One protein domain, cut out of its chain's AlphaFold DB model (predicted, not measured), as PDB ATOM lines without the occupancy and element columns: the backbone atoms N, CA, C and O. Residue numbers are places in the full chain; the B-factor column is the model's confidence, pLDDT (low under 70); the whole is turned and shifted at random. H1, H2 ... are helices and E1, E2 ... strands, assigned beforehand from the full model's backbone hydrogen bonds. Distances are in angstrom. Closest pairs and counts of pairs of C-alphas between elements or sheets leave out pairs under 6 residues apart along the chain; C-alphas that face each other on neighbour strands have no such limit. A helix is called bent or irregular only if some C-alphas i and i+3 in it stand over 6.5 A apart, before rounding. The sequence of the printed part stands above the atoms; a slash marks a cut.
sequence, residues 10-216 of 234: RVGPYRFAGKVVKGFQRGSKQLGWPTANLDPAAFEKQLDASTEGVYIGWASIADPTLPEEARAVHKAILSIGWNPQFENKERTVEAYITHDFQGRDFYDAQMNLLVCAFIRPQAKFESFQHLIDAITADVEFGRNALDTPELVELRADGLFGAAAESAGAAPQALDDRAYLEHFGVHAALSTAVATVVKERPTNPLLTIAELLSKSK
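This is residues 10 to 216 of the 234 residues of the protein "Riboflavin kinase" of Chrysochromulina tobinii (UniProt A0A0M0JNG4). A closed barrel of six strands makes the core. The long helix H2 crosses its outside with residues 135 to 145, and the short helices H3 and H4 cover a neighbouring part of the wall. Beyond H4 come H5 and then H6, both off the barrel; of the long link between them, residues 194 to 207 stand free. The printed part has 207 residues, in the order E1 E2 E3 H1 E4 E5 E6 H2 H3 H4 H5 H6, of mixed class, with antiparallel strands. It is compact, with a radius of gyration of the C-alphas of 17.0 A and spans of 47 by 40 by 40 A.

Start at the barrel: round the ring run E1, residues 10 to 21, E2, 36 to 38, E5, 91 to 97, E4, 74 to 82, E3, 53 to 62, and E6, 110 to 120, then back to E1. Look within hydrogen-bond range for N 21 and O 37 between E1 and E2, 2.9 A, N 36 and O 95 between E2 and E5, 2.8 A, N 79 and O 94 between E5 and E4, 2.8 A, N 57 and O 76 between E4 and E3, 2.9 A, N 58 and O 114 between E3 and E6, 3.0 A, and N 16 and O 113 between E6 and E1, 2.8 A. E1 and E2, and E4 and E5, are hairpins. H2, residues 128 to 145, lies outside the barrel over E3 and E4, at a height over the sheet of 8.3 A, across the strands; its C-alpha of Val 139 is 6.3 A from that of Ile 77, the closest to E4. H3, residues 149 to 156, lies outside over E3 and only just over E6, with 3 C-alphas on E6; the closest C-alphas to E3 are Arg 155 and Trp 58, 6.2 A. H4, residues 158 to 164, lies outside over E6 and only just over E3, with 3 C-alphas on E3; it is irregular, C-alphas 159 and 162 being 9.4 A apart. H1, residues 68 to 71, is on the barrel, with C-alphas of Arg 71 and Ile 61 closest to E3 at 5.1 A. H5, residues 176 to 182, and H6, residues 208 to 216, are not on it. In H2 and H5 every O i to N i+4 pair is within hydrogen-bond range; H3 has 0 of 4, with 3 of 5 at i+3, H4 0 of 3, with 3 of 4, and H6 1 of 5, with 3 of 6, while H1 is too short for such a pair.

Find C-alpha 10 at (125.101, 116.451, 172.122); E1 runs 27.1 A from there and bends by 75 degrees at residue 18. E3 is 25.8 A long, E4 24.6 A and E6 27.0 A. H2 starts at (103.847, 121.493, 152.209) and spans 25.6 A. H6 ends at C-alpha 216, (118.948, 137.354, 172.556).

The C-alphas of Thr 65 and Lys 216, the two farthest apart, are 49.3 A apart. The printed part has no cut. The links E1 to E2, E2 to E3, E5 to E6, H4 to H5 and H5 to H6 are long. Confidence is under 70 at residues 24 to 31, 84 to 89 and 165 to 216; the mean pLDDT of the printed part is 76.6.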
ATOM      1  N   ARG A  10     125.363 117.495 171.127       93.12
ATOM      2  CA  ARG A  10     125.101 116.451 172.122       93.12
ATOM      3  C   ARG A  10     124.350 117.035 173.308       93.12
ATOM      4  O   ARG A  10     124.838 117.959 173.948       93.12
ATOM      5  N   VAL A  11     123.204 116.439 173.619       88.62
ATOM      6  CA  VAL A  11     122.356 116.870 174.740       88.62
ATOM      7  C   VAL A  11     122.107 115.756 175.752       88.62
ATOM      8  O   VAL A  11     121.776 116.055 176.893       88.62
ATOM      9  N   GLY A  12     122.258 114.491 175.351       82.31
ATOM     10  CA  GLY A  12     121.898 113.326 176.155       82.31
ATOM     11  C   GLY A  12     123.082 112.468 176.639       82.31
ATOM     12  O   GLY A  12     124.230 112.918 176.608       82.31
ATOM     13  N   PRO A  13     122.812 111.214 177.061       89.31
ATOM     14  CA  PRO A  13     121.547 110.504 176.840       89.31
ATOM     15  C   PRO A  13     120.421 110.904 177.810       89.31
ATOM     16  O   PRO A  13     120.558 110.736 179.022       89.31
ATOM     17  N   TYR A  14     119.274 111.340 177.272       93.44
ATOM     18  CA  TYR A  14     118.008 111.378 178.021       93.44
ATOM     19  C   TYR A  14     117.223 110.100 177.765       93.44
ATOM     20  O   TYR A  14     117.090 109.675 176.617       93.44
ATOM     21  N   ARG A  15     116.704 109.497 178.835       96.25
ATOM     22  CA  ARG A  15     115.979 108.227 178.791       96.25
ATOM     23  C   ARG A  15     114.504 108.470 179.052       96.25
ATOM     24  O   ARG A  15     114.137 108.934 180.133       96.25
ATOM     25  N   PHE A  16     113.674 108.091 178.091       96.50
ATOM     26  CA  PHE A  16     112.228 108.063 178.239       96.50
ATOM     27  C   PHE A  16     111.708 106.645 178.035       96.50
ATOM     28  O   PHE A  16     112.177 105.912 177.164       96.50
ATOM     29  N   ALA A  17     110.725 106.269 178.843       96.88
ATOM     30  CA  ALA A  17     110.024 105.003 178.732       96.88
ATOM     31  C   ALA A  17     108.541 105.258 178.987       96.88
ATOM     32  O   ALA A  17     108.170 105.772 180.043       96.88
ATOM     33  N   GLY A  18     107.696 104.919 178.024       97.00
ATOM     34  CA  GLY A  18     106.267 105.172 178.123       97.00
ATOM     35  C   GLY A  18     105.492 104.588 176.961       97.00
ATOM     36  O   GLY A  18     106.067 104.071 176.005       97.00
ATOM     37  N   LYS A  19     104.169 104.669 177.052       98.06
ATOM     38  CA  LYS A  19     103.290 104.110 176.032       98.06
ATOM     39  C   LYS A  19     103.300 104.942 174.760       98.06
ATOM     40  O   LYS A  19     103.408 106.167 174.806       98.06
ATOM     41  N   VAL A  20     103.114 104.270 173.630       96.88
ATOM     42  CA  VAL A  20     102.770 104.928 172.371       96.88
ATOM     43  C   VAL A  20     101.289 105.286 172.391       96.88
ATOM     44  O   VAL A  20     100.426 104.415 172.473       96.88
ATOM     45  N   VAL A  21     100.988 106.575 172.298       94.75
ATOM     46  CA  VAL A  21      99.620 107.098 172.300       94.75
ATOM     47  C   VAL A  21      99.222 107.586 170.913       94.75
ATOM     48  O   VAL A  21     100.054 107.817 170.031       94.75
ATOM     49  N   LYS A  22      97.917 107.740 170.688       89.56
ATOM     50  CA  LYS A  22      97.422 108.351 169.453       89.56
ATOM     51  C   LYS A  22      97.774 109.836 169.457       89.56
ATOM     52  O   LYS A  22      97.347 110.568 170.343       89.56
ATOM     53  N   GLY A  23      98.527 110.268 168.449       81.50
ATOM     54  CA  GLY A  23      98.748 111.685 168.183       81.50
ATOM     55  C   GLY A  23      97.561 112.338 167.474       81.50
ATOM     56  O   GLY A  23      96.488 111.757 167.305       81.50
ATOM     57  N   PHE A  24      97.790 113.540 166.954       67.81
ATOM     58  CA  PHE A  24      96.757 114.377 166.325       67.81
ATOM     59  C   PHE A  24      96.462 114.027 164.857       67.81
ATOM     60  O   PHE A  24      95.849 114.824 164.153       67.81
ATOM     61  N   GLN A  25      96.944 112.869 164.382       63.75
ATOM     62  CA  GLN A  25      96.722 112.332 163.031       63.75
ATOM     63  C   GLN A  25      96.909 113.370 161.909       63.75
ATOM     64  O   GLN A  25      96.151 113.403 160.943       63.75
ATOM     65  N   ARG A  26      97.945 114.215 162.007       62.94
ATOM     66  CA  ARG A  26      98.216 115.330 161.073       62.94
ATOM     67  C   ARG A  26      98.742 114.892 159.702       62.94
ATOM     68  O   ARG A  26      99.502 115.613 159.068       62.94
ATOM     69  N   GLY A  27      98.382 113.693 159.257       60.03
ATOM     70  CA  GLY A  27      98.795 113.168 157.964       60.03
ATOM     71  C   GLY A  27     100.263 112.749 157.895       60.03
ATOM     72  O   GLY A  27     100.734 112.514 156.798       60.03
ATOM     73  N   SER A  28     100.987 112.581 159.009       64.00
ATOM     74  CA  SER A  28     102.379 112.087 158.979       64.00
ATOM     75  C   SER A  28     102.499 110.725 158.272       64.00
ATOM     76  O   SER A  28     103.396 110.512 157.466       64.00
ATOM     77  N   LYS A  29     101.499 109.851 158.437       64.62
ATOM     78  CA  LYS A  29     101.343 108.624 157.631       64.62
ATOM     79  C   LYS A  29     101.084 108.885 156.141       64.62
ATOM     80  O   LYS A  29     101.609 108.172 155.302       64.62
ATOM     81  N   GLN A  30     100.275 109.894 155.814       63.91
ATOM     82  CA  GLN A  30      99.984 110.295 154.427       63.91
ATOM     83  C   GLN A  30     101.183 110.991 153.763       63.91
ATOM     84  O   GLN A  30     101.279 111.028 152.546       63.91
ATOM     85  N   LEU A  31     102.092 111.521 154.581       65.25
ATOM     86  CA  LEU A  31     103.362 112.138 154.213       65.25
ATOM     87  C   LEU A  31     104.496 111.127 154.013       65.25
ATOM     88  O   LEU A  31     105.603 111.536 153.684       65.25
ATOM     89  N   GLY A  32     104.248 109.839 154.269       73.50
ATOM     90  CA  GLY A  32     105.278 108.803 154.258       73.50
ATOM     91  C   GLY A  32     106.216 108.832 155.468       73.50
ATOM     92  O   GLY A  32     107.216 108.139 155.456       73.50
ATOM     93  N   TRP A  33     105.917 109.588 156.529       80.06
ATOM     94  CA  TRP A  33     106.759 109.696 157.730       80.06
ATOM     95  C   TRP A  33     105.956 109.385 159.005       80.06
ATOM     96  O   TRP A  33     105.689 110.288 159.802       80.06
ATOM     97  N   PRO A  34     105.499 108.135 159.219       87.75
ATOM     98  CA  PRO A  34     104.703 107.764 160.392       87.75
ATOM     99  C   PRO A  34     105.448 108.033 161.709       87.75
ATOM    100  O   PRO A  34     106.505 107.462 161.958       87.75
ATOM    101  N   THR A  35     104.868 108.854 162.588       91.19
ATOM    102  CA  THR A  35     105.443 109.164 163.907       91.19
ATOM    103  C   THR A  35     104.699 108.469 165.049       91.19
ATOM    104  O   THR A  35     103.470 108.519 165.142       91.19
ATOM    105  N   ALA A  36     105.450 107.852 165.961       94.19
ATOM    106  CA  ALA A  36     104.961 107.359 167.244       94.19
ATOM    107  C   ALA A  36     104.955 108.506 168.263       94.19
ATOM    108  O   ALA A  36     105.974 109.159 168.469       94.19
ATOM    109  N   ASN A  37     103.814 108.770 168.900       95.50
ATOM    110  CA  ASN A  37     103.716 109.796 169.939       95.50
ATOM    111  C   ASN A  37     103.942 109.131 171.296       95.50
ATOM    112  O   ASN A  37     103.263 108.156 171.614       95.50
ATOM    113  N   LEU A  38     104.884 109.639 172.084       96.06
ATOM    114  CA  LEU A  38     105.122 109.143 173.435       96.06
ATOM    115  C   LEU A  38     104.119 109.773 174.411       96.06
ATOM    116  O   LEU A  38     103.790 110.951 174.289       96.06
ATOM    117  N   ASP A  39     103.650 108.996 175.384       95.31
ATOM    118  CA  ASP A  39     102.813 109.497 176.478       95.31
ATOM    119  C   ASP A  39     103.542 110.615 177.264       95.31
ATOM    120  O   ASP A  39     104.661 110.381 177.742       95.31
ATOM    121  N   PRO A  40     102.936 111.812 177.438       92.62
ATOM    122  CA  PRO A  40     103.512 112.915 178.209       92.62
ATOM    123  C   PRO A  40     104.002 112.548 179.609       92.62
ATOM    124  O   PRO A  40     105.027 113.079 180.049       92.62
ATOM    125  N   ALA A  41     103.356 111.585 180.275       93.06
ATOM    126  CA  ALA A  41     103.764 111.121 181.600       93.06
ATOM    127  C   ALA A  41     105.217 110.599 181.641       93.06
ATOM    128  O   ALA A  41     105.839 110.574 182.705       93.06
ATOM    129  N   ALA A  42     105.779 110.206 180.490       93.56
ATOM    130  CA  ALA A  42     107.145 109.706 180.375       93.56
ATOM    131  C   ALA A  42     108.224 110.806 180.370       93.56
ATOM    132  O   ALA A  42     109.383 110.511 180.669       93.56
ATOM    133  N   PHE A  43     107.883 112.052 180.020       91.12
ATOM    134  CA  PHE A  43     108.879 113.104 179.756       91.12
ATOM    135  C   PHE A  43     108.540 114.491 180.312       91.12
ATOM    136  O   PHE A  43     109.438 115.328 180.395       91.12
ATOM    137  N   GLU A  44     107.301 114.758 180.732       87.25
ATOM    138  CA  GLU A  44     106.849 116.098 181.152       87.25
ATOM    139  C   GLU A  44     107.703 116.733 182.266       87.25
ATOM    140  O   GLU A  44     107.820 117.950 182.341       87.25
ATOM    141  N   LYS A  45     108.335 115.915 183.118       85.69
ATOM    142  CA  LYS A  45     109.190 116.376 184.227       85.69
ATOM    143  C   LYS A  45     110.636 116.651 183.816       85.69
ATOM    144  O   LYS A  45     111.389 117.210 184.607       85.69
ATOM    145  N   GLN A  46     111.038 116.192 182.633       83.69
ATOM    146  CA  GLN A  46     112.410 116.279 182.132       83.69
ATOM    147  C   GLN A  46     112.570 117.351 181.047       83.69
ATOM    148  O   GLN A  46     113.688 117.777 180.782       83.69
ATOM    149  N   LEU A  47     111.470 117.770 180.414       82.88
ATOM    150  CA  LEU A  47     111.469 118.685 179.276       82.88
ATOM    151  C   LEU A  47     110.798 120.017 179.624       82.88
ATOM    152  O   LEU A  47     109.789 120.056 180.326       82.88
ATOM    153  N   ASP A  48     111.330 121.110 179.079       79.75
ATOM    154  CA  ASP A  48     110.799 122.464 179.255       79.75
ATOM    155  C   ASP A  48     110.781 123.250 177.924       79.75
ATOM    156  O   ASP A  48     110.916 122.683 176.843       79.75
ATOM    157  N   ALA A  49     110.545 124.567 177.960       72.62
ATOM    158  CA  ALA A  49     110.435 125.383 176.737       72.62
ATOM    159  C   ALA A  49     111.728 125.555 175.959       72.62
ATOM    160  O   ALA A  49     111.693 125.918 174.788       72.62
ATOM    161  N   SER A  50     112.860 125.264 176.580       78.88
ATOM    162  CA  SER A  50     114.150 125.285 175.915       78.88
ATOM    163  C   SER A  50     114.426 124.038 175.079       78.88
ATOM    164  O   SER A  50     115.380 124.043 174.306       78.88
ATOM    165  N   THR A  51     113.599 122.991 175.190       82.50
ATOM    166  CA  THR A  51     113.835 121.693 174.537       82.50
ATOM    167  C   THR A  51     113.051 121.508 173.236       82.50
ATOM    168  O   THR A  51     112.856 120.385 172.782       82.50
ATOM    169  N   GLU A  52     112.534 122.585 172.645       91.19
ATOM    170  CA  GLU A  52     111.835 122.515 171.363       91.19
ATOM    171  C   GLU A  52     112.811 122.356 170.202       91.19
ATOM    172  O   GLU A  52     113.747 123.138 170.030       91.19
ATOM    173  N   GLY A  53     112.543 121.380 169.340       94.62
ATOM    174  CA  GLY A  53     113.354 121.170 168.155       94.62
ATOM    175  C   GLY A  53     113.288 119.758 167.617       94.62
ATOM    176  O   GLY A  53     112.435 118.956 168.001       94.62
ATOM    177  N   VAL A  54     114.211 119.486 166.704       97.12
ATOM    178  CA  VAL A  54     114.422 118.170 166.123       97.12
ATOM    179  C   VAL A  54     115.675 117.560 166.724       97.12
ATOM    180  O   VAL A  54     116.725 118.202 166.793       97.12
ATOM    181  N   TYR A  55     115.545 116.313 167.151       97.88
ATOM    182  CA  TYR A  55     116.578 115.538 167.815       97.88
ATOM    183  C   TYR A  55     116.754 114.192 167.118       97.88
ATOM    184  O   TYR A  55     115.925 113.762 166.318       97.88
ATOM    185  N   ILE A  56     117.841 113.513 167.452       98.12
ATOM    186  CA  ILE A  56     118.146 112.160 166.995       98.12
ATOM    187  C   ILE A  56     118.424 111.266 168.191       98.12
ATOM    188  O   ILE A  56     118.919 111.714 169.234       98.12
ATOM    189  N   GLY A  57     118.102 109.991 168.039       97.81
ATOM    190  CA  GLY A  57     118.214 109.038 169.119       97.81
ATOM    191  C   GLY A  57     118.032 107.596 168.690       97.81
ATOM    192  O   GLY A  57     118.016 107.269 167.505       97.81
ATOM    193  N   TRP A  58     117.865 106.748 169.691       98.25
ATOM    194  CA  TRP A  58     117.590 105.327 169.534       98.25
ATOM    195  C   TRP A  58     116.240 104.997 170.159       98.25
ATOM    196  O   TRP A  58     115.875 105.585 171.177       98.25
ATOM    197  N   ALA A  59     115.498 104.068 169.571       98.12
ATOM    198  CA  ALA A  59     114.201 103.647 170.078       98.12
ATOM    199  C   ALA A  59     114.002 102.136 169.943       98.12
ATOM    200  O   ALA A  59     114.501 101.520 169.003       98.12
ATOM    201  N   SER A  60     113.229 101.553 170.855       97.69
ATOM    202  CA  SER A  60     112.737 100.176 170.747       97.69
ATOM    203  C   SER A  60     111.265 100.112 171.132       97.69
ATOM    204  O   SER A  60     110.848 100.780 172.084       97.69
ATOM    205  N   ILE A  61     110.505  99.254 170.455       97.12
ATOM    206  CA  ILE A  61     109.103  98.982 170.778       97.12
ATOM    207  C   ILE A  61     109.003  97.620 171.461       97.12
ATOM    208  O   ILE A  61     109.274  96.583 170.860       97.12
ATOM    209  N   ALA A  62     108.598  97.616 172.726       93.88
ATOM    210  CA  ALA A  62     108.324  96.409 173.487       93.88
ATOM    211  C   ALA A  62     106.855  96.000 173.304       93.88
ATOM    212  O   ALA A  62     106.008  96.227 174.168       93.88
ATOM    213  N   ASP A  63     106.574  95.387 172.155       93.44
ATOM    214  CA  ASP A  63     105.283  94.780 171.832       93.44
ATOM    215  C   ASP A  63     105.490  93.323 171.392       93.44
ATOM    216  O   ASP A  63     105.992  93.097 170.291       93.44
ATOM    217  N   PRO A  64     105.114  92.320 172.206       91.00
ATOM    218  CA  PRO A  64     105.350  90.911 171.892       91.00
ATOM    219  C   PRO A  64     104.597  90.416 170.647       91.00
ATOM    220  O   PRO A  64     104.884  89.317 170.177       91.00
ATOM    221  N   THR A  65     103.642  91.186 170.116       92.69
ATOM    222  CA  THR A  65     102.944  90.868 168.864       92.69
ATOM    223  C   THR A  65     103.743  91.266 167.621       92.69
ATOM    224  O   THR A  65     103.453  90.785 166.524       92.69
ATOM    225  N   LEU A  66     104.767  92.114 167.779       91.19
ATOM    226  CA  LEU A  66     105.666  92.499 166.701       91.19
ATOM    227  C   LEU A  66     106.752  91.434 166.462       91.19
ATOM    228  O   LEU A  66     107.243  90.812 167.415       91.19
ATOM    229  N   PRO A  67     107.194  91.267 165.199       90.69
ATOM    230  CA  PRO A  67     108.371  90.465 164.873       90.69
ATOM    231  C   PRO A  67     109.606  90.879 165.684       90.69
ATOM    232  O   PRO A  67     109.715  92.017 166.145       90.69
ATOM    233  N   GLU A  68     110.547  89.957 165.879       89.12
ATOM    234  CA  GLU A  68     111.746  90.197 166.693       89.12
ATOM    235  C   GLU A  68     112.583  91.371 166.169       89.12
ATOM    236  O   GLU A  68     113.000  92.230 166.946       89.12
ATOM    237  N   GLU A  69     112.732  91.473 164.851       89.50
ATOM    238  CA  GLU A  69     113.433  92.556 164.171       89.50
ATOM    239  C   GLU A  69     112.774  93.924 164.397       89.50
ATOM    240  O   GLU A  69     113.467  94.931 164.537       89.50
ATOM    241  N   ALA A  70     111.445  93.973 164.506       90.62
ATOM    242  CA  ALA A  70     110.702  95.204 164.771       90.62
ATOM    243  C   ALA A  70     110.836  95.660 166.232       90.62
ATOM    244  O   ALA A  70     110.708  96.848 166.529       90.62
ATOM    245  N   ARG A  71     111.136  94.725 167.141       93.12
ATOM    246  CA  ARG A  71     111.385  94.991 168.565       93.12
ATOM    247  C   ARG A  71     112.834  95.373 168.881       93.12
ATOM    248  O   ARG A  71     113.103  95.797 170.004       93.12
ATOM    249  N   ALA A  72     113.760  95.217 167.933       94.44
ATOM    250  CA  ALA A  72     115.158  95.614 168.098       94.44
ATOM    251  C   ALA A  72     115.314  97.136 168.295       94.44
ATOM    252  O   ALA A  72     114.382  97.919 168.104       94.44
ATOM    253  N   VAL A  73     116.520  97.568 168.675       96.44
ATOM    254  CA  VAL A  73     116.844  98.999 168.765       96.44
ATOM    255  C   VAL A  73     117.095  99.579 167.373       96.44
ATOM    256  O   VAL A  73     118.025  99.153 166.672       96.44
ATOM    257  N   HIS A  74     116.312 100.598 167.026       96.56
ATOM    258  CA  HIS A  74     116.320 101.315 165.752       96.56
ATOM    259  C   HIS A  74     116.691 102.783 165.942       96.56
ATOM    260  O   HIS A  74     116.510 103.352 167.020       96.56
ATOM    261  N   LYS A  75     117.202 103.416 164.884       97.31
ATOM    262  CA  LYS A  75     117.433 104.864 164.884       97.31
ATOM    263  C   LYS A  75     116.090 105.590 164.912       97.31
ATOM    264  O   LYS A  75     115.101 105.108 164.359       97.31
ATOM    265  N   ALA A  76     116.067 106.760 165.533       97.56
ATOM    266  CA  ALA A  76     114.878 107.587 165.625       97.56
ATOM    267  C   ALA A  76     115.200 109.059 165.363       97.56
ATOM    268  O   ALA A  76     116.179 109.598 165.886       97.56
ATOM    269  N   ILE A  77     114.338 109.703 164.578       97.44
ATOM    270  CA  ILE A  77     114.292 111.155 164.413       97.44
ATOM    271  C   ILE A  77     113.103 111.659 165.213       97.44
ATOM    272  O   ILE A  77     112.006 111.110 165.142       97.44
ATOM    273  N   LEU A  78     113.343 112.690 166.007       96.31
ATOM    274  CA  LEU A  78     112.456 113.102 167.078       96.31
ATOM    275  C   LEU A  78     112.048 114.547 166.874       96.31
ATOM    276  O   LEU A  78     112.908 115.405 166.710       96.31
ATOM    277  N   SER A  79     110.757 114.828 166.952       95.06
ATOM    278  CA  SER A  79     110.238 116.184 167.083       95.06
ATOM    279  C   SER A  79     109.764 116.382 168.516       95.06
ATOM    280  O   SER A  79     108.885 115.658 168.988       95.06
ATOM    281  N   ILE A  80     110.360 117.349 169.212       93.31
ATOM    282  CA  ILE A  80     109.931 117.778 170.543       93.31
ATOM    283  C   ILE A  80     109.286 119.153 170.407       93.31
ATOM    284  O   ILE A  80     109.887 120.095 169.879       93.31
ATOM    285  N   GLY A  81     108.041 119.266 170.861       89.44
ATOM    286  CA  GLY A  81     107.226 120.450 170.642       89.44
ATOM    287  C   GLY A  81     106.111 120.637 171.653       89.44
ATOM    288  O   GLY A  81     106.176 120.173 172.794       89.44
ATOM    289  N   TRP A  82     105.083 121.348 171.207       82.44
ATOM    290  CA  TRP A  82     103.852 121.583 171.945       82.44
ATOM    291  C   TRP A  82     102.644 121.141 171.141       82.44
ATOM    292  O   TRP A  82     102.652 121.194 169.912       82.44
ATOM    293  N   ASN A  83     101.577 120.815 171.863       72.12
ATOM    294  CA  ASN A  83     100.243 120.608 171.341       72.12
ATOM    295  C   ASN A  83      99.501 121.955 171.144       72.12
ATOM    296  O   ASN A  83      98.996 122.528 172.115       72.12
ATOM    297  N   PRO A  84      99.311 122.428 169.897       67.38
ATOM    298  CA  PRO A  84      98.569 123.655 169.597       67.38
ATOM    299  C   PRO A  84      97.082 123.595 169.958       67.38
ATOM    300  O   PRO A  84      96.466 124.639 170.142       67.38
ATOM    301  N   GLN A  85      96.490 122.398 170.044       55.09
ATOM    302  CA  GLN A  85      95.062 122.223 170.347       55.09
ATOM    303  C   GLN A  85      94.759 122.367 171.838       55.09
ATOM    304  O   GLN A  85      93.614 122.610 172.203       55.09
ATOM    305  N   PHE A  86      95.780 122.260 172.687       58.50
ATOM    306  CA  PHE A  86      95.669 122.451 174.128       58.50
ATOM    307  C   PHE A  86      96.337 123.762 174.560       58.50
ATOM    308  O   PHE A  86      97.046 123.813 175.559       58.50
ATOM    309  N   GLU A  87      96.178 124.816 173.750       67.81
ATOM    310  CA  GLU A  87      96.776 126.145 173.974       67.81
ATOM    311  C   GLU A  87      98.305 126.107 174.179       67.81
ATOM    312  O   GLU A  87      98.859 126.952 174.878       67.81
ATOM    313  N   ASN A  88      98.996 125.121 173.590       67.25
ATOM    314  CA  ASN A  88     100.415 124.841 173.832       67.25
ATOM    315  C   ASN A  88     100.757 124.622 175.317       67.25
ATOM    316  O   ASN A  88     101.822 125.025 175.770       67.25
ATOM    317  N   LYS A  89      99.855 124.007 176.090       69.19
ATOM    318  CA  LYS A  89     100.104 123.643 177.496       69.19
ATOM    319  C   LYS A  89     100.669 122.233 177.657       69.19
ATOM    320  O   LYS A  89     101.293 121.949 178.672       69.19
ATOM    321  N   GLU A  90     100.473 121.367 176.666       79.69
ATOM    322  CA  GLU A  90     100.960 119.984 176.682       79.69
ATOM    323  C   GLU A  90     102.111 119.793 175.703       79.69
ATOM    324  O   GLU A  90     102.033 120.192 174.539       79.69
ATOM    325  N   ARG A  91     103.190 119.179 176.181       86.88
ATOM    326  CA  ARG A  91     104.372 118.853 175.384       86.88
ATOM    327  C   ARG A  91     104.136 117.622 174.525       86.88
ATOM    328  O   ARG A  91     103.423 116.708 174.925       86.88
ATOM    329  N   THR A  92     104.802 117.578 173.378       91.75
ATOM    330  CA  THR A  92     104.778 116.418 172.486       91.75
ATOM    331  C   THR A  92     106.191 115.911 172.241       91.75
ATOM    332  O   THR A  92     107.118 116.700 172.052       91.75
ATOM    333  N   VAL A  93     106.341 114.588 172.241       94.88
ATOM    334  CA  VAL A  93     107.527 113.886 171.744       94.88
ATOM    335  C   VAL A  93     107.045 112.917 170.675       94.88
ATOM    336  O   VAL A  93     106.324 111.960 170.965       94.88
ATOM    337  N   GLU A  94     107.420 113.195 169.434       95.00
ATOM    338  CA  GLU A  94     107.055 112.410 168.260       95.00
ATOM    339  C   GLU A  94     108.305 111.759 167.675       95.00
ATOM    340  O   GLU A  94     109.260 112.457 167.347       95.00
ATOM    341  N   ALA A  95     108.300 110.437 167.525       96.06
ATOM    342  CA  ALA A  95     109.424 109.670 167.011       96.06
ATOM    343  C   ALA A  95     109.093 109.036 165.660       96.06
ATOM    344  O   ALA A  95     108.213 108.181 165.568       96.06
ATOM    345  N   TYR A  96     109.829 109.414 164.619       95.31
ATOM    346  CA  TYR A  96     109.950 108.611 163.409       95.31
ATOM    347  C   TYR A  96     111.039 107.563 163.639       95.31
ATOM    348  O   TYR A  96     112.221 107.898 163.736       95.31
ATOM    349  N   ILE A  97     110.635 106.303 163.769       95.12
ATOM    350  CA  ILE A  97     111.540 105.168 163.960       95.12
ATOM    351  C   ILE A  97     111.899 104.625 162.579       95.12
ATOM    352  O   ILE A  97     111.009 104.306 161.795       95.12
ATOM    353  N   THR A  98     113.192 104.503 162.279       92.38
ATOM    354  CA  THR A  98     113.681 104.089 160.956       92.38
ATOM    355  C   THR A  98     113.588 102.569 160.786       92.38
ATOM    356  O   THR A  98     114.599 101.874 160.665       92.38
ATOM    357  N   HIS A  99     112.369 102.045 160.820       90.12
ATOM    358  CA  HIS A  99     112.049 100.646 160.581       90.12
ATOM    359  C   HIS A  99     110.702 100.538 159.858       90.12
ATOM    360  O   HIS A  99     109.760 101.263 160.182       90.12
ATOM    361  N   ASP A 100     110.599  99.628 158.887       87.25
ATOM    362  CA  ASP A 100     109.327  99.349 158.225       87.25
ATOM    363  C   ASP A 100     108.487  98.383 159.066       87.25
ATOM    364  O   ASP A 100     108.673  97.168 159.049       87.25
ATOM    365  N   PHE A 101     107.510  98.936 159.782       87.44
ATOM    366  CA  PHE A 101     106.537  98.159 160.547       87.44
ATOM    367  C   PHE A 101     105.441  97.519 159.671       87.44
ATOM    368  O   PHE A 101     104.493  96.948 160.213       87.44
ATOM    369  N   GLN A 102     105.542  97.590 158.338       84.62
ATOM    370  CA  GLN A 102     104.613  96.993 157.369       84.62
ATOM    371  C   GLN A 102     103.169  97.470 157.572       84.62
ATOM    372  O   GLN A 102     102.210  96.703 157.503       84.62
ATOM    373  N   GLY A 103     103.020  98.754 157.907       82.25
ATOM    374  CA  GLY A 103     101.728  99.378 158.191       82.25
ATOM    375  C   GLY A 103     101.084  98.976 159.524       82.25
ATOM    376  O   GLY A 103      99.970  99.425 159.797       82.25
ATOM    377  N   ARG A 104     101.750  98.169 160.365       87.75
ATOM    378  CA  ARG A 104     101.248  97.826 161.702       87.75
ATOM    379  C   ARG A 104     101.344  99.019 162.645       87.75
ATOM    380  O   ARG A 104     102.378  99.676 162.739       87.75
ATOM    381  N   ASP A 105     100.262  99.243 163.379       90.69
ATOM    382  CA  ASP A 105     100.244 100.132 164.532       90.69
ATOM    383  C   ASP A 105     100.638  99.377 165.802       90.69
ATOM    384  O   ASP A 105     100.360  98.188 165.937       90.69
ATOM    385  N   PHE A 106     101.242 100.099 166.741       94.12
ATOM    386  CA  PHE A 106     101.691  99.595 168.042       94.12
ATOM    387  C   PHE A 106     101.284 100.566 169.163       94.12
ATOM    388  O   PHE A 106     102.061 100.900 170.053       94.12
ATOM    389  N   TYR A 107     100.055 101.089 169.096       95.00
ATOM    390  CA  TYR A 107      99.498 101.886 170.193       95.00
ATOM    391  C   TYR A 107      99.429 101.063 171.480       95.00
ATOM    392  O   TYR A 107      99.285  99.845 171.438       95.00
ATOM    393  N   ASP A 108      99.540 101.743 172.618       96.12
ATOM    394  CA  ASP A 108      99.622 101.170 173.965       96.12
ATOM    395  C   ASP A 108     100.862 100.304 174.240       96.12
ATOM    396  O   ASP A 108     101.126  99.990 175.406       96.12
ATOM    397  N   ALA A 109     101.663  99.985 173.216       97.19
ATOM    398  CA  ALA A 109     102.957  99.348 173.384       97.19
ATOM    399  C   ALA A 109     103.915 100.258 174.153       97.19
ATOM    400  O   ALA A 109     103.886 101.488 174.028       97.19
ATOM    401  N   GLN A 110     104.804  99.637 174.923       97.62
ATOM    402  CA  GLN A 110     105.843 100.359 175.635       97.62
ATOM    403  C   GLN A 110     106.963 100.731 174.657       97.62
ATOM    404  O   GLN A 110     107.602  99.860 174.071       97.62
ATOM    405  N   MET A 111     107.221 102.025 174.499       97.94
ATOM    406  CA  MET A 111     108.360 102.551 173.758       97.94
ATOM    407  C   MET A 111     109.448 102.986 174.735       97.94
ATOM    408  O   MET A 111     109.200 103.752 175.667       97.94
ATOM    409  N   ASN A 112     110.667 102.525 174.477       98.12
ATOM    410  CA  ASN A 112     111.872 103.069 175.083       98.12
ATOM    411  C   ASN A 112     112.525 104.010 174.080       98.12
ATOM    412  O   ASN A 112     112.683 103.649 172.913       98.12
ATOM    413  N   LEU A 113     112.909 105.195 174.534       98.12
ATOM    414  CA  LEU A 113     113.451 106.248 173.696       98.12
ATOM    415  C   LEU A 113     114.668 106.900 174.363       98.12
ATOM    416  O   LEU A 113     114.582 107.409 175.480       98.12
ATOM    417  N   LEU A 114     115.792 106.907 173.650       97.81
ATOM    418  CA  LEU A 114     117.060 107.491 174.074       97.81
ATOM    419  C   LEU A 114     117.399 108.703 173.204       97.81
ATOM    420  O   LEU A 114     117.838 108.551 172.063       97.81
ATOM    421  N   VAL A 115     117.231 109.913 173.731       97.31
ATOM    422  CA  VAL A 115     117.574 111.147 173.007       97.31
ATOM    423  C   VAL A 115     119.067 111.413 173.131       97.31
ATOM    424  O   VAL A 115     119.583 111.521 174.244       97.31
ATOM    425  N   CYS A 116     119.764 111.531 172.001       96.50
ATOM    426  CA  CYS A 116     121.226 111.613 171.966       96.50
ATOM    427  C   CYS A 116     121.728 113.025 171.633       96.50
ATOM    428  O   CYS A 116     122.578 113.573 172.342       96.50
ATOM    429  N   ALA A 117     121.202 113.627 170.565       96.38
ATOM    430  CA  ALA A 117     121.653 114.928 170.081       96.38
ATOM    431  C   ALA A 117     120.497 115.765 169.524       96.38
ATOM    432  O   ALA A 117     119.549 115.232 168.954       96.38
ATOM    433  N   PHE A 118     120.602 117.078 169.690       96.50
ATOM    434  CA  PHE A 118     119.813 118.075 168.981       96.50
ATOM    435  C   PHE A 118     120.404 118.286 167.587       96.50
ATOM    436  O   PHE A 118     121.631 118.323 167.444       96.50
ATOM    437  N   ILE A 119     119.540 118.437 166.577       96.06
ATOM    438  CA  ILE A 119     119.983 118.683 165.201       96.06
ATOM    439  C   ILE A 119     119.535 120.014 164.613       96.06
ATOM    440  O   ILE A 119     120.280 120.586 163.821       96.06
ATOM    441  N   ARG A 120     118.365 120.537 164.997       96.00
ATOM    442  CA  ARG A 120     117.912 121.876 164.585       96.00
ATOM    443  C   ARG A 120     116.707 122.372 165.391       96.00
ATOM    444  O   ARG A 120     115.931 121.553 165.885       96.00
ATOM    445  N   PRO A 121     116.462 123.694 165.451       93.75
ATOM    446  CA  PRO A 121     115.213 124.235 165.982       93.75
ATOM    447  C   PRO A 121     113.994 123.831 165.139       93.75
ATOM    448  O   PRO A 121     114.115 123.426 163.976       93.75
ATOM    449  N   GLN A 122     112.796 124.012 165.702       90.06
ATOM    450  CA  GLN A 122     111.566 123.965 164.912       90.06
ATOM    451  C   GLN A 122     111.528 125.111 163.892       90.06
ATOM    452  O   GLN A 122     112.016 126.212 164.143       90.06
ATOM    453  N   ALA A 123     110.919 124.852 162.737       87.88
ATOM    454  CA  ALA A 123     110.803 125.815 161.652       87.88
ATOM    455  C   ALA A 123     109.368 125.838 161.124       87.88
ATOM    456  O   ALA A 123     108.680 124.817 161.114       87.88
ATOM    457  N   LYS A 124     108.924 127.014 160.673       85.31
ATOM    458  CA  LYS A 124     107.685 127.158 159.904       85.31
ATOM    459  C   LYS A 124     108.019 127.055 158.423       85.31
ATOM    460  O   LYS A 124     109.009 127.631 157.978       85.31
ATOM    461  N   PHE A 125     107.170 126.366 157.672       82.94
ATOM    462  CA  PHE A 125     107.357 126.156 156.243       82.94
ATOM    463  C   PHE A 125     106.266 126.872 155.457       82.94
ATOM    464  O   PHE A 125     105.091 126.819 155.809       82.94
ATOM    465  N   GLU A 126     106.679 127.550 154.390       83.06
ATOM    466  CA  GLU A 126     105.787 128.316 153.509       83.06
ATOM    467  C   GLU A 126     104.952 127.415 152.588       83.06
ATOM    468  O   GLU A 126     103.949 127.853 152.031       83.06
ATOM    469  N   SER A 127     105.360 126.153 152.420       81.94
ATOM    470  CA  SER A 127     104.660 125.167 151.606       81.94
ATOM    471  C   SER A 127     104.771 123.770 152.213       81.94
ATOM    472  O   SER A 127     105.685 123.469 152.984       81.94
ATOM    473  N   PHE A 128     103.837 122.904 151.829       79.75
ATOM    474  CA  PHE A 128     103.847 121.493 152.209       79.75
ATOM    475  C   PHE A 128     105.078 120.753 151.665       79.75
ATOM    476  O   PHE A 128     105.671 119.949 152.375       79.75
ATOM    477  N   GLN A 129     105.517 121.088 150.449       79.56
ATOM    478  CA  GLN A 129     106.724 120.505 149.862       79.56
ATOM    479  C   GLN A 129     107.973 120.856 150.678       79.56
ATOM    480  O   GLN A 129     108.766 119.975 150.977       79.56
ATOM    481  N   HIS A 130     108.116 122.108 151.131       82.50
ATOM    482  CA  HIS A 130     109.269 122.499 151.953       82.50
ATOM    483  C   HIS A 130     109.308 121.767 153.300       82.50
ATOM    484  O   HIS A 130     110.390 121.507 153.822       82.50
ATOM    485  N   LEU A 131     108.142 121.436 153.867       83.12
ATOM    486  CA  LEU A 131     108.061 120.602 155.066       83.12
ATOM    487  C   LEU A 131     108.569 119.183 154.778       83.12
ATOM    488  O   LEU A 131     109.377 118.673 155.550       83.12
ATOM    489  N   ILE A 132     108.127 118.573 153.674       81.69
ATOM    490  CA  ILE A 132     108.589 117.243 153.253       81.69
ATOM    491  C   ILE A 132     110.102 117.250 153.049       81.69
ATOM    492  O   ILE A 132     110.789 116.432 153.650       81.69
ATOM    493  N   ASP A 133     110.629 118.202 152.277       84.31
ATOM    494  CA  ASP A 133     112.061 118.298 151.983       84.31
ATOM    495  C   ASP A 133     112.892 118.438 153.268       84.31
ATOM    496  O   ASP A 133     113.952 117.826 153.416       84.31
ATOM    497  N   ALA A 134     112.399 119.218 154.235       87.50
ATOM    498  CA  ALA A 134     113.058 119.373 155.522       87.50
ATOM    499  C   ALA A 134     113.032 118.087 156.359       87.50
ATOM    500  O   ALA A 134     114.064 117.747 156.933       87.50
ATOM    501  N   ILE A 135     111.904 117.372 156.412       86.69
ATOM    502  CA  ILE A 135     111.807 116.090 157.127       86.69
ATOM    503  C   ILE A 135     112.726 115.056 156.476       86.69
ATOM    504  O   ILE A 135     113.521 114.439 157.178       86.69
ATOM    505  N   THR A 136     112.692 114.917 155.148       86.25
ATOM    506  CA  THR A 136     113.564 113.992 154.409       86.25
ATOM    507  C   THR A 136     115.032 114.254 154.736       86.25
ATOM    508  O   THR A 136     115.760 113.341 155.122       86.25
ATOM    509  N   ALA A 137     115.458 115.519 154.694       88.31
ATOM    510  CA  ALA A 137     116.825 115.884 155.041       88.31
ATOM    511  C   ALA A 137     117.151 115.693 156.540       88.31
ATOM    512  O   ALA A 137     118.305 115.430 156.872       88.31
ATOM    513  N   ASP A 138     116.178 115.793 157.457       93.25
ATOM    514  CA  ASP A 138     116.376 115.443 158.875       93.25
ATOM    515  C   ASP A 138     116.617 113.945 159.059       93.25
ATOM    516  O   ASP A 138     117.499 113.560 159.827       93.25
ATOM    517  N   VAL A 139     115.853 113.109 158.349       89.44
ATOM    518  CA  VAL A 139     116.000 111.650 158.387       89.44
ATOM    519  C   VAL A 139     117.354 111.229 157.841       89.44
ATOM    520  O   VAL A 139     118.084 110.520 158.535       89.44
ATOM    521  N   GLU A 140     117.738 111.711 156.660       87.88
ATOM    522  CA  GLU A 140     119.046 111.408 156.073       87.88
ATOM    523  C   GLU A 140     120.192 111.859 156.988       87.88
ATOM    524  O   GLU A 140     121.097 111.079 157.302       87.88
ATOM    525  N   PHE A 141     120.141 113.103 157.475       90.56
ATOM    526  CA  PHE A 141     121.157 113.642 158.375       90.56
ATOM    527  C   PHE A 141     121.246 112.838 159.675       90.56
ATOM    528  O   PHE A 141     122.338 112.450 160.092       90.56
ATOM    529  N   GLY A 142     120.106 112.553 160.307       93.12
ATOM    530  CA  GLY A 142     120.051 111.846 161.580       93.12
ATOM    531  C   GLY A 142     120.492 110.392 161.483       93.12
ATOM    532  O   GLY A 142     121.220 109.916 162.357       93.12
ATOM    533  N   ARG A 143     120.129 109.699 160.397       91.25
ATOM    534  CA  ARG A 143     120.589 108.331 160.131       91.25
ATOM    535  C   ARG A 143     122.106 108.263 160.041       91.25
ATOM    536  O   ARG A 143     122.693 107.411 160.704       91.25
ATOM    537  N   ASN A 144     122.709 109.169 159.273       88.38
ATOM    538  CA  ASN A 144     124.159 109.240 159.100       88.38
ATOM    539  C   ASN A 144     124.863 109.649 160.402       88.38
ATOM    540  O   ASN A 144     125.886 109.074 160.764       88.38
ATOM    541  N   ALA A 145     124.302 110.607 161.144       92.44
ATOM    542  CA  ALA A 145     124.854 111.041 162.423       92.44
ATOM    543  C   ALA A 145     124.896 109.897 163.451       92.44
ATOM    544  O   ALA A 145     125.900 109.731 164.139       92.44
ATOM    545  N   LEU A 146     123.851 109.070 163.535       94.62
ATOM    546  CA  LEU A 146     123.790 107.942 164.473       94.62
ATOM    547  C   LEU A 146     124.750 106.786 164.128       94.62
ATOM    548  O   LEU A 146     124.959 105.927 164.977       94.62
ATOM    549  N   ASP A 147     125.355 106.774 162.935       91.94
ATOM    550  CA  ASP A 147     126.430 105.830 162.575       91.94
ATOM    551  C   ASP A 147     127.826 106.303 163.000       91.94
ATOM    552  O   ASP A 147     128.799 105.556 162.877       91.94
ATOM    553  N   THR A 148     127.958 107.535 163.504       90.94
ATOM    554  CA  THR A 148     129.236 108.004 164.055       90.94
ATOM    555  C   THR A 148     129.635 107.160 165.272       90.94
ATOM    556  O   THR A 148     128.753 106.777 166.051       90.94
ATOM    557  N   PRO A 149     130.940 106.874 165.474       90.50
ATOM    558  CA  PRO A 149     131.405 106.006 166.558       90.50
ATOM    559  C   PRO A 149     130.850 106.397 167.926       90.50
ATOM    560  O   PRO A 149     130.428 105.552 168.706       90.50
ATOM    561  N   GLU A 150     130.772 107.693 168.204       90.50
ATOM    562  CA  GLU A 150     130.356 108.165 169.510       90.50
ATOM    563  C   GLU A 150     128.849 107.970 169.750       90.50
ATOM    564  O   GLU A 150     128.425 107.873 170.904       90.50
ATOM    565  N   LEU A 151     128.016 108.006 168.703       93.19
ATOM    566  CA  LEU A 151     126.556 107.890 168.818       93.19
ATOM    567  C   LEU A 151     126.057 106.455 168.628       93.19
ATOM    568  O   LEU A 151     125.033 106.102 169.217       93.19
ATOM    569  N   VAL A 152     126.780 105.626 167.870       93.81
ATOM    570  CA  VAL A 152     126.414 104.219 167.661       93.81
ATOM    571  C   VAL A 152     126.554 103.391 168.937       93.81
ATOM    572  O   VAL A 152     125.721 102.525 169.196       93.81
ATOM    573  N   GLU A 153     127.527 103.711 169.796       93.56
ATOM    574  CA  GLU A 153     127.702 103.054 171.099       93.56
ATOM    575  C   GLU A 153     126.475 103.217 172.013       93.56
ATOM    576  O   GLU A 153     126.148 102.318 172.788       93.56
ATOM    577  N   LEU A 154     125.730 104.322 171.874       95.25
ATOM    578  CA  LEU A 154     124.518 104.581 172.661       95.25
ATOM    579  C   LEU A 154     123.359 103.633 172.312       95.25
ATOM    580  O   LEU A 154     122.399 103.541 173.074       95.25
ATOM    581  N   ARG A 155     123.444 102.882 171.205       94.88
ATOM    582  CA  ARG A 155     122.476 101.824 170.876       94.88
ATOM    583  C   ARG A 155     122.447 100.719 171.939       94.88
ATOM    584  O   ARG A 155     121.412 100.088 172.127       94.88
ATOM    585  N   ALA A 156     123.562 100.499 172.633       93.88
ATOM    586  CA  ALA A 156     123.703  99.488 173.678       93.88
ATOM    587  C   ALA A 156     123.330 100.003 175.085       93.88
ATOM    588  O   ALA A 156     123.680  99.379 176.086       93.88
ATOM    589  N   ASP A 157     122.656 101.155 175.186       95.94
ATOM    590  CA  ASP A 157     122.249 101.719 176.473       95.94
ATOM    591  C   ASP A 157     121.370 100.746 177.278       95.94
ATOM    592  O   ASP A 157     120.471 100.095 176.741       95.94
ATOM    593  N   GLY A 158     121.594 100.689 178.595       95.19
ATOM    594  CA  GLY A 158     120.863  99.799 179.502       95.19
ATOM    595  C   GLY A 158     119.343 100.001 179.509       95.19
ATOM    596  O   GLY A 158     118.625  99.093 179.921       95.19
ATOM    597  N   LEU A 159     118.840 101.139 179.010       95.25
ATOM    598  CA  LEU A 159     117.415 101.367 178.754       95.25
ATOM    599  C   LEU A 159     116.788 100.268 177.877       95.25
ATOM    600  O   LEU A 159     115.616  99.937 178.052       95.25
ATOM    601  N   PHE A 160     117.548  99.717 176.930       94.44
ATOM    602  CA  PHE A 160     117.027  98.785 175.933       94.44
ATOM    603  C   PHE A 160     117.063  97.318 176.375       94.44
ATOM    604  O   PHE A 160     116.341  96.503 175.803       94.44
ATOM    605  N   GLY A 161     117.844  96.971 177.404       90.12
ATOM    606  CA  GLY A 161     117.946  95.601 177.918       90.12
ATOM    607  C   GLY A 161     118.118  94.565 176.799       90.12
ATOM    608  O   GLY A 161     118.966  94.725 175.924       90.12
ATOM    609  N   ALA A 162     117.256  93.544 176.776       79.75
ATOM    610  CA  ALA A 162     117.283  92.478 175.769       79.75
ATOM    611  C   ALA A 162     117.094  92.966 174.314       79.75
ATOM    612  O   ALA A 162     117.553  92.305 173.387       79.75
ATOM    613  N   ALA A 163     116.464  94.126 174.081       76.19
ATOM    614  CA  ALA A 163     116.323  94.674 172.728       76.19
ATOM    615  C   ALA A 163     117.669  95.122 172.129       76.19
ATOM    616  O   ALA A 163     117.808  95.189 170.906       76.19
ATOM    617  N   ALA A 164     118.668  95.418 172.972       73.56
ATOM    618  CA  ALA A 164     120.026  95.710 172.520       73.56
ATOM    619  C   ALA A 164     120.763  94.450 172.030       73.56
ATOM    620  O   ALA A 164     121.681  94.565 171.224       73.56
ATOM    621  N   GLU A 165     120.363  93.259 172.484       68.69
ATOM    622  CA  GLU A 165     121.004  91.981 172.141       68.69
ATOM    623  C   GLU A 165     120.483  91.403 170.816       68.69
ATOM    624  O   GLU A 165     121.249  90.805 170.062       68.69
ATOM    625  N   SER A 166     119.214  91.657 170.467       58.81
ATOM    626  CA  SER A 166     118.623  91.283 169.168       58.81
ATOM    627  C   SER A 166     119.106  92.154 167.997       58.81
ATOM    628  O   SER A 166     118.699  91.962 166.852       58.81
ATOM    629  N   ALA A 167     120.028  93.085 168.254       53.22
ATOM    630  CA  ALA A 167     120.672  93.984 167.299       53.22
ATOM    631  C   ALA A 167     121.644  93.297 166.306       53.22
ATOM    632  O   ALA A 167     122.558  93.948 165.787       53.22
ATOM    633  N   GLY A 168     121.471  91.996 166.050       43.56
ATOM    634  CA  GLY A 168     122.253  91.217 165.095       43.56
ATOM    635  C   GLY A 168     122.084  91.751 163.671       43.56
ATOM    636  O   GLY A 168     121.005  91.661 163.098       43.56
ATOM    637  N   ALA A 169     123.184  92.280 163.123       43.31
ATOM    638  CA  ALA A 169     123.289  93.071 161.893       43.31
ATOM    639  C   ALA A 169     122.580  94.440 161.959       43.31
ATOM    640  O   ALA A 169     121.454  94.583 162.433       43.31
ATOM    641  N   ALA A 170     123.272  95.483 161.485       45.22
ATOM    642  CA  ALA A 170     122.647  96.779 161.245       45.22
ATOM    643  C   ALA A 170     121.388  96.545 160.391       45.22
ATOM    644  O   ALA A 170     121.504  95.855 159.371       45.22
ATOM    645  N   PRO A 171     120.204  97.041 160.799       47.16
ATOM    646  CA  PRO A 171     119.001  96.848 160.010       47.16
ATOM    647  C   PRO A 171     119.282  97.313 158.586       47.16
ATOM    648  O   PRO A 171     119.929  98.346 158.377       47.16
ATOM    649  N   GLN A 172     118.854  96.493 157.625       42.38
ATOM    650  CA  GLN A 172     118.966  96.771 156.201       42.38
ATOM    651  C   GLN A 172     118.535  98.219 155.992       42.38
ATOM    652  O   GLN A 172     117.452  98.600 156.439       42.38
ATOM    653  N   ALA A 173     119.424  99.046 155.433       48.53
ATOM    654  CA  ALA A 173     119.113 100.446 155.216       48.53
ATOM    655  C   ALA A 173     117.770 100.503 154.486       48.53
ATOM    656  O   ALA A 173     117.667  99.966 153.385       48.53
ATOM    657  N   LEU A 174     116.749 101.091 155.125       55.62
ATOM    658  CA  LEU A 174     115.501 101.407 154.443       55.62
ATOM    659  C   LEU A 174     115.893 102.121 153.156       55.62
ATOM    660  O   LEU A 174     116.620 103.121 153.217       55.62
ATOM    661  N   ASP A 175     115.494 101.546 152.023       60.22
ATOM    662  CA  ASP A 175     115.563 102.226 150.743       60.22
ATOM    663  C   ASP A 175     114.505 103.323 150.800       60.22
ATOM    664  O   ASP A 175     113.349 103.124 150.427       60.22
ATOM    665  N   ASP A 176     114.901 104.466 151.363       55.81
ATOM    666  CA  ASP A 176     114.025 105.618 151.555       55.81
ATOM    667  C   ASP A 176     113.425 106.048 150.224       55.81
ATOM    668  O   ASP A 176     112.309 106.539 150.200       55.81
ATOM    669  N   ARG A 177     114.098 105.793 149.096       56.78
ATOM    670  CA  ARG A 177     113.541 106.075 147.778       56.78
ATOM    671  C   ARG A 177     112.372 105.150 147.457       56.78
ATOM    672  O   ARG A 177     111.319 105.655 147.098       56.78
ATOM    673  N   ALA A 178     112.519 103.838 147.622       56.38
ATOM    674  CA  ALA A 178     111.412 102.897 147.417       56.38
ATOM    675  C   ALA A 178     110.269 103.118 148.427       56.38
ATOM    676  O   ALA A 178     109.095 103.027 148.067       56.38
ATOM    677  N   TYR A 179     110.601 103.452 149.677       56.59
ATOM    678  CA  TYR A 179     109.633 103.772 150.726       56.59
ATOM    679  C   TYR A 179     108.865 105.062 150.402       56.59
ATOM    680  O   TYR A 179     107.637 105.079 150.417       56.59
ATOM    681  N   LEU A 180     109.561 106.129 150.014       59.00
ATOM    682  CA  LEU A 180     108.953 107.398 149.617       59.00
ATOM    683  C   LEU A 180     108.169 107.276 148.303       59.00
ATOM    684  O   LEU A 180     107.065 107.808 148.219       59.00
ATOM    685  N   GLU A 181     108.661 106.514 147.320       61.81
ATOM    686  CA  GLU A 181     107.930 106.187 146.087       61.81
ATOM    687  C   GLU A 181     106.631 105.416 146.395       61.81
ATOM    688  O   GLU A 181     105.588 105.737 145.823       61.81
ATOM    689  N   HIS A 182     106.649 104.473 147.348       54.56
ATOM    690  CA  HIS A 182     105.452 103.757 147.810       54.56
ATOM    691  C   HIS A 182     104.386 104.696 148.399       54.56
ATOM    692  O   HIS A 182     103.192 104.484 148.184       54.56
ATOM    693  N   PHE A 183     104.803 105.763 149.087       51.53
ATOM    694  CA  PHE A 183     103.905 106.792 149.629       51.53
ATOM    695  C   PHE A 183     103.661 107.976 148.677       51.53
ATOM    696  O   PHE A 183     103.031 108.957 149.070       51.53
ATOM    697  N   GLY A 184     104.115 107.904 147.419       46.66
ATOM    698  CA  GLY A 184     103.910 108.962 146.422       46.66
ATOM    699  C   GLY A 184     104.701 110.249 146.690       46.66
ATOM    700  O   GLY A 184     104.386 111.301 146.130       46.66
ATOM    701  N   VAL A 185     105.730 110.185 147.535       51.66
ATOM    702  CA  VAL A 185     106.640 111.294 147.817       51.66
ATOM    703  C   VAL A 185     107.723 111.307 146.736       51.66
ATOM    704  O   VAL A 185     108.734 110.613 146.818       51.66
ATOM    705  N   HIS A 186     107.502 112.077 145.670       45.31
ATOM    706  CA  HIS A 186     108.474 112.221 144.583       45.31
ATOM    707  C   HIS A 186     109.712 112.998 145.058       45.31
ATOM    708  O   HIS A 186     109.707 114.225 145.142       45.31
ATOM    709  N   ALA A 187     110.789 112.273 145.358       41.72
ATOM    710  CA  ALA A 187     112.066 112.842 145.763       41.72
ATOM    711  C   ALA A 187     112.770 113.546 144.587       41.72
ATOM    712  O   ALA A 187     113.318 112.902 143.692       41.72
ATOM    713  N   ALA A 188     112.835 114.877 144.619       35.38
ATOM    714  CA  ALA A 188     113.850 115.636 143.891       35.38
ATOM    715  C   ALA A 188     115.132 115.706 144.743       35.38
ATOM    716  O   ALA A 188     115.531 116.768 145.211       35.38
ATOM    717  N   LEU A 189     115.766 114.558 144.997       34.19
ATOM    718  CA  LEU A 189     117.034 114.498 145.727       34.19
ATOM    719  C   LEU A 189     118.202 114.671 144.754       34.19
ATOM    720  O   LEU A 189     118.575 113.735 144.049       34.19
ATOM    721  N   SER A 190     118.805 115.861 144.724       29.20
ATOM    722  CA  SER A 190     120.218 116.002 144.364       29.20
ATOM    723  C   SER A 190     120.782 117.354 144.808       29.20
ATOM    724  O   SER A 190     120.327 118.405 144.368       29.20
ATOM    725  N   THR A 191     121.878 117.294 145.572       27.14
ATOM    726  CA  THR A 191     122.852 118.375 145.831       27.14
ATOM    727  C   THR A 191     122.561 119.342 146.990       27.14
ATOM    728  O   THR A 191     122.349 120.527 146.765       27.14
ATOM    729  N   ALA A 192     122.670 118.876 148.244       27.72
ATOM    730  CA  ALA A 192     123.099 119.719 149.378       27.72
ATOM    731  C   ALA A 192     123.487 118.903 150.634       27.72
ATOM    732  O   ALA A 192     123.049 119.214 151.735       27.72
ATOM    733  N   VAL A 193     124.317 117.861 150.513       28.75
ATOM    734  CA  VAL A 193     124.905 117.193 151.695       28.75
ATOM    735  C   VAL A 193     126.419 117.326 151.630       28.75
ATOM    736  O   VAL A 193     127.138 116.392 151.305       28.75
ATOM    737  N   ALA A 194     126.906 118.544 151.862       28.72
ATOM    738  CA  ALA A 194     128.328 118.800 152.056       28.72
ATOM    739  C   ALA A 194     128.532 120.149 152.748       28.72
ATOM    740  O   ALA A 194     128.944 121.111 152.103       28.72
ATOM    741  N   THR A 195     128.247 120.276 154.048       27.72
ATOM    742  CA  THR A 195     128.896 121.352 154.819       27.72
ATOM    743  C   THR A 195     128.972 121.063 156.324       27.72
ATOM    744  O   THR A 195     127.975 121.056 157.029       27.72
ATOM    745  N   VAL A 196     130.225 120.911 156.773       31.89
ATOM    746  CA  VAL A 196     130.783 121.203 158.108       31.89
ATOM    747  C   VAL A 196     130.494 120.229 159.260       31.89
ATOM    748  O   VAL A 196     129.819 120.551 160.230       31.89
ATOM    749  N   VAL A 197     131.223 119.108 159.262       29.69
ATOM    750  CA  VAL A 197     131.845 118.626 160.506       29.69
ATOM    751  C   VAL A 197     133.086 119.499 160.733       29.69
ATOM    752  O   VAL A 197     134.107 119.309 160.075       29.69
ATOM    753  N   LYS A 198     133.002 120.518 161.596       26.56
ATOM    754  CA  LYS A 198     134.194 121.181 162.153       26.56
ATOM    755  C   LYS A 198     134.174 121.056 163.666       26.56
ATOM    756  O   LYS A 198     133.189 121.373 164.323       26.56
ATOM    757  N   GLU A 199     135.291 120.563 164.175       30.25
ATOM    758  CA  GLU A 199     135.556 120.248 165.568       30.25
ATOM    759  C   GLU A 199     135.542 121.476 166.502       30.25
ATOM    760  O   GLU A 199     136.093 122.526 166.178       30.25
ATOM    761  N   ARG A 200     134.961 121.235 167.691       29.98
ATOM    762  CA  ARG A 200     135.196 121.761 169.059       29.98
ATOM    763  C   ARG A 200     135.250 123.278 169.325       29.98
ATOM    764  O   ARG A 200     136.094 124.005 168.809       29.98
ATOM    765  N   PRO A 201     134.578 123.669 170.425       28.41
ATOM    766  CA  PRO A 201     135.316 124.200 171.563       28.41
ATOM    767  C   PRO A 201     135.163 123.343 172.827       28.41
ATOM    768  O   PRO A 201     134.128 122.760 173.135       28.41
ATOM    769  N   THR A 202     136.266 123.294 173.559       35.44
ATOM    770  CA  THR A 202     136.506 122.655 174.849       35.44
ATOM    771  C   THR A 202     135.863 123.437 175.996       35.44
ATOM    772  O   THR A 202     136.462 124.408 176.453       35.44
ATOM    773  N   ASN A 203     134.683 123.037 176.486       30.31
ATOM    774  CA  ASN A 203     134.270 123.268 177.884       30.31
ATOM    775  C   ASN A 203     133.009 122.442 178.246       30.31
ATOM    776  O   ASN A 203     131.954 122.717 177.679       30.31
ATOM    777  N   PRO A 204     133.066 121.444 179.152       36.16
ATOM    778  CA  PRO A 204     131.970 120.490 179.358       36.16
ATOM    779  C   PRO A 204     130.900 120.920 180.380       36.16
ATOM    780  O   PRO A 204     130.143 120.073 180.835       36.16
ATOM    781  N   LEU A 205     130.798 122.199 180.754       32.53
ATOM    782  CA  LEU A 205     129.754 122.683 181.670       32.53
ATOM    783  C   LEU A 205     129.273 124.090 181.288       32.53
ATOM    784  O   LEU A 205     129.579 125.058 181.978       32.53
ATOM    785  N   LEU A 206     128.502 124.203 180.204       33.62
ATOM    786  CA  LEU A 206     127.542 125.301 180.073       33.62
ATOM    787  C   LEU A 206     126.136 124.721 180.211       33.62
ATOM    788  O   LEU A 206     125.672 123.954 179.371       33.62
ATOM    789  N   THR A 207     125.477 125.060 181.312       42.19
ATOM    790  CA  THR A 207     124.070 124.728 181.567       42.19
ATOM    791  C   THR A 207     123.177 125.271 180.449       42.19
ATOM    792  O   THR A 207     123.422 126.363 179.943       42.19
ATOM    793  N   ILE A 208     122.098 124.555 180.116       37.31
ATOM    794  CA  ILE A 208     121.056 124.929 179.130       37.31
ATOM    795  C   ILE A 208     120.624 126.412 179.246       37.31
ATOM    796  O   ILE A 208     120.365 127.081 178.245       37.31
ATOM    797  N   ALA A 209     120.659 126.981 180.456       37.81
ATOM    798  CA  ALA A 209     120.407 128.396 180.730       37.81
ATOM    799  C   ALA A 209     121.349 129.389 180.002       37.81
ATOM    800  O   ALA A 209     120.936 130.499 179.661       37.81
ATOM    801  N   GLU A 210     122.603 129.025 179.728       35.78
ATOM    802  CA  GLU A 210     123.587 129.921 179.110       35.78
ATOM    803  C   GLU A 210     123.477 129.965 177.580       35.78
ATOM    804  O   GLU A 210     123.725 131.020 176.984       35.78
ATOM    805  N   LEU A 211     123.023 128.882 176.941       38.72
ATOM    806  CA  LEU A 211     122.708 128.848 175.505       38.72
ATOM    807  C   LEU A 211     121.514 129.761 175.172       38.72
ATOM    808  O   LEU A 211     121.569 130.540 174.218       38.72
ATOM    809  N   LEU A 212     120.498 129.791 176.038       37.62
ATOM    810  CA  LEU A 212     119.312 130.651 175.899       37.62
ATOM    811  C   LEU A 212     119.605 132.149 176.082       37.62
ATOM    812  O   LEU A 212     118.854 133.002 175.610       37.62
ATOM    813  N   SER A 213     120.716 132.498 176.736       35.81
ATOM    814  CA  SER A 213     121.139 133.896 176.900       35.81
ATOM    815  C   SER A 213     121.801 134.478 175.641       35.81
ATOM    816  O   SER A 213     121.789 135.695 175.431       35.81
ATOM    817  N   LYS A 214     122.367 133.624 174.774       33.12
ATOM    818  CA  LYS A 214     123.082 134.043 173.557       33.12
ATOM    819  C   LYS A 214     122.153 134.239 172.355       33.12
ATOM    820  O   LYS A 214     122.476 135.058 171.496       33.12
ATOM    821  N   SER A 215     120.972 133.612 172.337       34.00
ATOM    822  CA  SER A 215     119.962 133.829 171.285       34.00
ATOM    823  C   SER A 215     119.348 135.238 171.305       34.00
ATOM    824  O   SER A 215     118.867 135.717 170.283       34.00
ATOM    825  N   LYS A 216     119.448 135.971 172.426       36.62
ATOM    826  CA  LYS A 216     118.948 137.354 172.556       36.62
ATOM    827  C   LYS A 216     119.858 138.443 171.967       36.62
ATOM    828  O   LYS A 216     119.508 139.616 172.041       36.62
TER     829      LYS A 216